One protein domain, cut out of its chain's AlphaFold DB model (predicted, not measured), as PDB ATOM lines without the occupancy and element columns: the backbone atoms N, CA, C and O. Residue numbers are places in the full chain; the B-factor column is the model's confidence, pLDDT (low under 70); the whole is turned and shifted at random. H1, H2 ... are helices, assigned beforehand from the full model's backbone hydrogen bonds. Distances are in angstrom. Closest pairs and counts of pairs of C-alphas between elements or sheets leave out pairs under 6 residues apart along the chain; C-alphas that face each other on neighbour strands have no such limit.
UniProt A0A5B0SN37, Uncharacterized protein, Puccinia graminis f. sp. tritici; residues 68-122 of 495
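This is residues 68 to 122 of the 495 residues of an uncharacterized protein of Puccinia graminis f. sp. tritici (UniProt A0A5B0SN37). Two short helices, H1 and H2, lie side by side, and a long third helix, H3, begins beside them, crosses H1 and sticks out as an arm with residues 107 to 121. The arm makes the length: 55 residues with three named helices, H1, H2, H3 in chain order, all helix, no named strand, loose, radius of gyration of the C-alphas 13.4 A, spans 45 by 20 by 14 A.

H1, residues 68 to 79, and H2, residues 84 to 92, are close but not clearly touching, closest C-alphas Ser 74 and Asn 87 at 7.4 A, at a shallow tilt of 13 degrees, opposite ways. H3, residues 99 to 121, touches H1 with residues 99 to 106 alone, about perpendicular at 86 degrees, closest C-alphas Ile 75 and Ala 102 at 5.3 A. With residue 99 alone H3 only just touches H2, with 3 pairs of C-alphas within 8 A, closest Asn 87 and Arg 99 at 6.9 A, about perpendicular at 77 degrees. In H1, H2 and H3 every O i to N i+4 pair is within hydrogen-bond range.

H1, 16.5 A, begins at C-alpha 68 (-29.976, 81.002, 0.990). H2 is 12.2 A long. H3, 32.7 A, ends at C-alpha 121 (-40.325, 52.415, -2.194).

The C-alphas farthest apart, Leu 93 and Ala 122, are 45.1 A apart. Residues 107 to 122 stand free. The link H1 to H2 is tight, H2 to H3 short. The printed part has no cut, and no printed residue is under 70 in pLDDT.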
ATOM      1  N   PRO A  68     -29.246  81.967   1.813       82.19
ATOM      2  CA  PRO A  68     -29.976  81.002   0.990       82.19
ATOM      3  C   PRO A  68     -29.820  81.312  -0.503       82.19
ATOM      4  O   PRO A  68     -29.580  80.395  -1.279       82.19
ATOM      5  N   PHE A  69     -29.835  82.592  -0.883       87.44
ATOM      6  CA  PHE A  69     -29.658  83.018  -2.273       87.44
ATOM      7  C   PHE A  69     -28.255  82.726  -2.803       87.44
ATOM      8  O   PHE A  69     -28.109  82.190  -3.897       87.44
ATOM      9  N   GLN A  70     -27.205  83.017  -2.031       91.25
ATOM     10  CA  GLN A  70     -25.835  82.711  -2.444       91.25
ATOM     11  C   GLN A  70     -25.610  81.208  -2.568       91.25
ATOM     12  O   GLN A  70     -24.859  80.776  -3.438       91.25
ATOM     13  N   LEU A  71     -26.222  80.410  -1.692       90.62
ATOM     14  CA  LEU A  71     -26.128  78.961  -1.766       90.62
ATOM     15  C   LEU A  71     -26.893  78.405  -2.973       90.62
ATOM     16  O   LEU A  71     -26.359  77.577  -3.709       90.62
ATOM     17  N   GLU A  72     -28.114  78.882  -3.199       91.44
ATOM     18  CA  GLU A  72     -28.924  78.521  -4.358       91.44
ATOM     19  C   GLU A  72     -28.206  78.872  -5.667       91.44
ATOM     20  O   GLU A  72     -28.071  78.015  -6.544       91.44
ATOM     21  N   ASN A  73     -27.670  80.091  -5.771       93.19
ATOM     22  CA  ASN A  73     -26.869  80.521  -6.912       93.19
ATOM     23  C   ASN A  73     -25.650  79.622  -7.103       93.19
ATOM     24  O   ASN A  73     -25.408  79.179  -8.219       93.19
ATOM     25  N   SER A  74     -24.911  79.289  -6.039       93.44
ATOM     26  CA  SER A  74     -23.766  78.380  -6.151       93.44
ATOM     27  C   SER A  74     -24.142  77.013  -6.706       93.44
ATOM     28  O   SER A  74     -23.420  76.489  -7.550       93.44
ATOM     29  N   ILE A  75     -25.248  76.427  -6.240       93.06
ATOM     30  CA  ILE A  75     -25.711  75.116  -6.712       93.06
ATOM     31  C   ILE A  75     -26.116  75.206  -8.187       93.06
ATOM     32  O   ILE A  75     -25.664  74.395  -8.994       93.06
ATOM     33  N   ARG A  76     -26.916  76.216  -8.557       93.00
ATOM     34  CA  ARG A  76     -27.350  76.438  -9.944       93.00
ATOM     35  C   ARG A  76     -26.163  76.669 -10.871       93.00
ATOM     36  O   ARG A  76     -26.067  76.041 -11.915       93.00
ATOM     37  N   PHE A  77     -25.231  77.530 -10.481       93.19
ATOM     38  CA  PHE A  77     -24.068  77.880 -11.291       93.19
ATOM     39  C   PHE A  77     -23.123  76.700 -11.467       93.19
ATOM     40  O   PHE A  77     -22.652  76.457 -12.578       93.19
ATOM     41  N   LEU A  78     -22.901  75.926 -10.402       91.06
ATOM     42  CA  LEU A  78     -22.156  74.677 -10.482       91.06
ATOM     43  C   LEU A  78     -22.816  73.701 -11.469       91.06
ATOM     44  O   LEU A  78     -22.123  73.161 -12.327       91.06
ATOM     45  N   ALA A  79     -24.138  73.526 -11.390       86.69
ATOM     46  CA  ALA A  79     -24.895  72.674 -12.310       86.69
ATOM     47  C   ALA A  79     -24.865  73.187 -13.764       86.69
ATOM     48  O   ALA A  79     -24.804  72.391 -14.693       86.69
ATOM     49  N   CYS A  80     -24.835  74.506 -13.971       89.12
ATOM     50  CA  CYS A  80     -24.681  75.136 -15.286       89.12
ATOM     51  C   CYS A  80     -23.237  75.115 -15.825       89.12
ATOM     52  O   CYS A  80     -22.968  75.724 -16.859       89.12
ATOM     53  N   GLY A  81     -22.298  74.450 -15.143       87.81
ATOM     54  CA  GLY A  81     -20.921  74.303 -15.615       87.81
ATOM     55  C   GLY A  81     -20.049  75.547 -15.428       87.81
ATOM     56  O   GLY A  81     -19.042  75.696 -16.121       87.81
ATOM     57  N   ILE A  82     -20.398  76.446 -14.500       88.69
ATOM     58  CA  ILE A  82     -19.542  77.594 -14.179       88.69
ATOM     59  C   ILE A  82     -18.194  77.104 -13.628       88.69
ATOM     60  O   ILE A  82     -18.113  76.252 -12.733       88.69
ATOM     61  N   SER A  83     -17.116  77.665 -14.183       89.81
ATOM     62  CA  SER A  83     -15.752  77.335 -13.780       89.81
ATOM     63  C   SER A  83     -15.474  77.782 -12.347       89.81
ATOM     64  O   SER A  83     -16.064  78.738 -11.841       89.81
ATOM     65  N   GLU A  84     -14.539  77.104 -11.686       89.12
ATOM     66  CA  GLU A  84     -14.150  77.431 -10.314       89.12
ATOM     67  C   GLU A  84     -13.687  78.885 -10.178       89.12
ATOM     68  O   GLU A  84     -14.208  79.600  -9.329       89.12
ATOM     69  N   ARG A  85     -12.846  79.362 -11.104       92.88
ATOM     70  CA  ARG A  85     -12.379  80.756 -11.147       92.88
ATOM     71  C   ARG A  85     -13.522  81.772 -11.222       92.88
ATOM     72  O   ARG A  85     -13.475  82.812 -10.571       92.88
ATOM     73  N   VAL A  86     -14.542  81.503 -12.039       93.50
ATOM     74  CA  VAL A  86     -15.704  82.399 -12.147       93.50
ATOM     75  C   VAL A  86     -16.533  82.334 -10.867       93.50
ATOM     76  O   VAL A  86     -16.947  83.376 -10.362       93.50
ATOM     77  N   ASN A  87     -16.725  81.144 -10.291       93.44
ATOM     78  CA  ASN A  87     -17.421  81.017  -9.014       93.44
ATOM     79  C   ASN A  87     -16.678  81.727  -7.871       93.44
ATOM     80  O   ASN A  87     -17.334  82.340  -7.041       93.44
ATOM     81  N   GLU A  88     -15.346  81.675  -7.820       93.25
ATOM     82  CA  GLU A  88     -14.529  82.409  -6.841       93.25
ATOM     83  C   GLU A  88     -14.726  83.920  -6.961       93.25
ATOM     84  O   GLU A  88     -14.961  84.595  -5.963       93.25
ATOM     85  N   TYR A  89     -14.710  84.453  -8.185       94.69
ATOM     86  CA  TYR A  89     -14.984  85.868  -8.415       94.69
ATOM     87  C   TYR A  89     -16.390  86.266  -7.932       94.69
ATOM     88  O   TYR A  89     -16.545  87.228  -7.182       94.69
ATOM     89  N   LEU A  90     -17.414  85.486  -8.290       93.31
ATOM     90  CA  LEU A  90     -18.792  85.709  -7.832       93.31
ATOM     91  C   LEU A  90     -18.932  85.552  -6.310       93.31
ATOM     92  O   LEU A  90     -19.732  86.251  -5.684       93.31
ATOM     93  N   HIS A  91     -18.128  84.677  -5.709       91.62
ATOM     94  CA  HIS A  91     -18.088  84.474  -4.270       91.62
ATOM     95  C   HIS A  91     -17.492  85.692  -3.558       91.62
ATOM     96  O   HIS A  91     -18.062  86.155  -2.568       91.62
ATOM     97  N   HIS A  92     -16.415  86.268  -4.100       89.94
ATOM     98  CA  HIS A  92     -15.837  87.521  -3.612       89.94
ATOM     99  C   HIS A  92     -16.823  88.690  -3.698       89.94
ATOM    100  O   HIS A  92     -16.907  89.479  -2.760       89.94
ATOM    101  N   LEU A  93     -17.623  88.754  -4.766       90.62
ATOM    102  CA  LEU A  93     -18.717  89.725  -4.898       90.62
ATOM    103  C   LEU A  93     -19.915  89.429  -3.977       90.62
ATOM    104  O   LEU A  93     -20.856  90.212  -3.917       90.62
ATOM    105  N   GLY A  94     -19.911  88.303  -3.257       88.81
ATOM    106  CA  GLY A  94     -20.996  87.914  -2.359       88.81
ATOM    107  C   GLY A  94     -22.267  87.426  -3.059       88.81
ATOM    108  O   GLY A  94     -23.297  87.317  -2.395       88.81
ATOM    109  N   LEU A  95     -22.191  87.102  -4.354       90.44
ATOM    110  CA  LEU A  95     -23.302  86.588  -5.167       90.44
ATOM    111  C   LEU A  95     -23.467  85.067  -5.054       90.44
ATOM    112  O   LEU A  95     -24.562  84.543  -5.270       90.44
ATOM    113  N   THR A  96     -22.388  84.366  -4.703       93.56
ATOM    114  CA  THR A  96     -22.349  82.915  -4.504       93.56
ATOM    115  C   THR A  96     -21.635  82.551  -3.200       93.56
ATOM    116  O   THR A  96     -20.878  83.326  -2.615       93.56
ATOM    117  N   SER A  97     -21.892  81.345  -2.710       92.19
ATOM    118  CA  SER A  97     -21.039  80.642  -1.751       92.19
ATOM    119  C   SER A  97     -19.825  79.999  -2.440       92.19
ATOM    120  O   SER A  97     -19.760  79.872  -3.669       92.19
ATOM    121  N   SER A  98     -18.865  79.540  -1.632       91.25
ATOM    122  CA  SER A  98     -17.721  78.778  -2.135       91.25
ATOM    123  C   SER A  98     -18.172  77.509  -2.877       91.25
ATOM    124  O   SER A  98     -19.223  76.931  -2.577       91.25
ATOM    125  N   ARG A  99     -17.351  77.041  -3.824       89.88
ATOM    126  CA  ARG A  99     -17.614  75.800  -4.570       89.88
ATOM    127  C   ARG A  99     -17.727  74.596  -3.631       89.88
ATOM    128  O   ARG A  99     -18.627  73.777  -3.794       89.88
ATOM    129  N   GLN A 100     -16.874  74.537  -2.609       91.25
ATOM    130  CA  GLN A 100     -16.910  73.497  -1.581       91.25
ATOM    131  C   GLN A 100     -18.259  73.474  -0.849       91.25
ATOM    132  O   GLN A 100     -18.879  72.421  -0.721       91.25
ATOM    133  N   THR A 101     -18.766  74.643  -0.450       91.25
ATOM    134  CA  THR A 101     -20.083  74.767   0.195       91.25
ATOM    135  C   THR A 101     -21.217  74.292  -0.719       91.25
ATOM    136  O   THR A 101     -22.147  73.635  -0.250       91.25
ATOM    137  N   ALA A 102     -21.136  74.583  -2.020       91.88
ATOM    138  CA  ALA A 102     -22.099  74.105  -3.011       91.88
ATOM    139  C   ALA A 102     -22.098  72.571  -3.109       91.88
ATOM    140  O   ALA A 102     -23.154  71.944  -3.058       91.88
ATOM    141  N   ILE A 103     -20.908  71.965  -3.182       92.56
ATOM    142  CA  ILE A 103     -20.724  70.509  -3.238       92.56
ATOM    143  C   ILE A 103     -21.249  69.839  -1.964       92.56
ATOM    144  O   ILE A 103     -21.970  68.847  -2.045       92.56
ATOM    145  N   ASP A 104     -20.932  70.368  -0.783       92.94
ATOM    146  CA  ASP A 104     -21.403  69.791   0.482       92.94
ATOM    147  C   ASP A 104     -22.924  69.921   0.648       92.94
ATOM    148  O   ASP A 104     -23.584  69.032   1.198       92.94
ATOM    149  N   SER A 105     -23.508  70.977   0.083       91.75
ATOM    150  CA  SER A 105     -24.961  71.127   0.010       91.75
ATOM    151  C   SER A 105     -25.588  70.119  -0.952       91.75
ATOM    152  O   SER A 105     -26.577  69.485  -0.595       91.75
ATOM    153  N   LEU A 106     -24.981  69.879  -2.121       91.88
ATOM    154  CA  LEU A 106     -25.409  68.817  -3.039       91.88
ATOM    155  C   LEU A 106     -25.317  67.424  -2.403       91.88
ATOM    156  O   LEU A 106     -26.234  66.623  -2.571       91.88
ATOM    157  N   LYS A 107     -24.263  67.129  -1.631       93.00
ATOM    158  CA  LYS A 107     -24.166  65.875  -0.857       93.00
ATOM    159  C   LYS A 107     -25.311  65.744   0.146       93.00
ATOM    160  O   LYS A 107     -25.938  64.693   0.214       93.00
ATOM    161  N   THR A 108     -25.623  66.818   0.872       93.25
ATOM    162  CA  THR A 108     -26.728  66.839   1.843       93.25
ATOM    163  C   THR A 108     -28.081  66.617   1.153       93.25
ATOM    164  O   THR A 108     -28.873  65.790   1.603       93.25
ATOM    165  N   LEU A 109     -28.327  67.292   0.022       91.62
ATOM    166  CA  LEU A 109     -29.519  67.084  -0.806       91.62
ATOM    167  C   LEU A 109     -29.598  65.652  -1.341       91.62
ATOM    168  O   LEU A 109     -30.679  65.074  -1.366       91.62
ATOM    169  N   SER A 110     -28.460  65.060  -1.707       91.88
ATOM    170  CA  SER A 110     -28.390  63.681  -2.199       91.88
ATOM    171  C   SER A 110     -28.756  62.677  -1.102       91.88
ATOM    172  O   SER A 110     -29.531  61.757  -1.350       91.88
ATOM    173  N   SER A 111     -28.273  62.873   0.132       94.19
ATOM    174  CA  SER A 111     -28.677  62.054   1.284       94.19
ATOM    175  C   SER A 111     -30.169  62.195   1.598       94.19
ATOM    176  O   SER A 111     -30.831  61.199   1.890       94.19
ATOM    177  N   TYR A 112     -30.719  63.409   1.502       94.12
ATOM    178  CA  TYR A 112     -32.158  63.622   1.667       94.12
ATOM    179  C   TYR A 112     -32.960  62.924   0.561       94.12
ATOM    180  O   TYR A 112     -33.919  62.218   0.863       94.12
ATOM    181  N   ALA A 113     -32.547  63.066  -0.701       92.62
ATOM    182  CA  ALA A 113     -33.184  62.425  -1.848       92.62
ATOM    183  C   ALA A 113     -33.171  60.894  -1.724       92.62
ATOM    184  O   ALA A 113     -34.207  60.266  -1.921       92.62
ATOM    185  N   GLN A 114     -32.049  60.306  -1.297       93.94
ATOM    186  CA  GLN A 114     -31.953  58.875  -1.009       93.94
ATOM    187  C   GLN A 114     -32.949  58.447   0.080       93.94
ATOM    188  O   GLN A 114     -33.637  57.445  -0.080       93.94
ATOM    189  N   GLY A 115     -33.075  59.216   1.167       94.81
ATOM    190  CA  GLY A 115     -34.049  58.927   2.225       94.81
ATOM    191  C   GLY A 115     -35.512  59.060   1.780       94.81
ATOM    192  O   GLY A 115     -36.376  58.347   2.282       94.81
ATOM    193  N   GLN A 116     -35.813  59.958   0.837       93.56
ATOM    194  CA  GLN A 116     -37.149  60.040   0.233       93.56
ATOM    195  C   GLN A 116     -37.412  58.858  -0.702       93.56
ATOM    196  O   GLN A 116     -38.492  58.278  -0.652       93.56
ATOM    197  N   LEU A 117     -36.418  58.469  -1.503       94.69
ATOM    198  CA  LEU A 117     -36.503  57.326  -2.406       94.69
ATOM    199  C   LEU A 117     -36.837  56.038  -1.641       94.69
ATOM    200  O   LEU A 117     -37.773  55.332  -2.011       94.69
ATOM    201  N   THR A 118     -36.130  55.765  -0.539       94.88
ATOM    202  CA  THR A 118     -36.390  54.574   0.284       94.88
ATOM    203  C   THR A 118     -37.771  54.605   0.932       94.88
ATOM    204  O   THR A 118     -38.445  53.580   0.964       94.88
ATOM    205  N   ARG A 119     -38.239  55.774   1.391       94.00
ATOM    206  CA  ARG A 119     -39.600  55.936   1.935       94.00
ATOM    207  C   ARG A 119     -40.680  55.638   0.906       94.00
ATOM    208  O   ARG A 119     -41.628  54.941   1.227       94.00
ATOM    209  N   VAL A 120     -40.548  56.153  -0.312       92.69
ATOM    210  CA  VAL A 120     -41.559  55.957  -1.365       92.69
ATOM    211  C   VAL A 120     -41.575  54.512  -1.867       92.69
ATOM    212  O   VAL A 120     -42.624  54.005  -2.254       92.69
ATOM    213  N   MET A 121     -40.432  53.827  -1.820       94.38
ATOM    214  CA  MET A 121     -40.325  52.415  -2.194       94.38
ATOM    215  C   MET A 121     -40.733  51.441  -1.088       94.38
ATOM    216  O   MET A 121     -40.907  50.257  -1.389       94.38
ATOM    217  N   ALA A 122     -40.878  51.902   0.153       93.88
ATOM    218  CA  ALA A 122     -41.102  51.044   1.305       93.88
ATOM    219  C   ALA A 122     -42.397  50.214   1.186       93.88
ATOM    220  O   ALA A 122     -43.371  50.597   0.532       93.88
TER     221      ALA A 122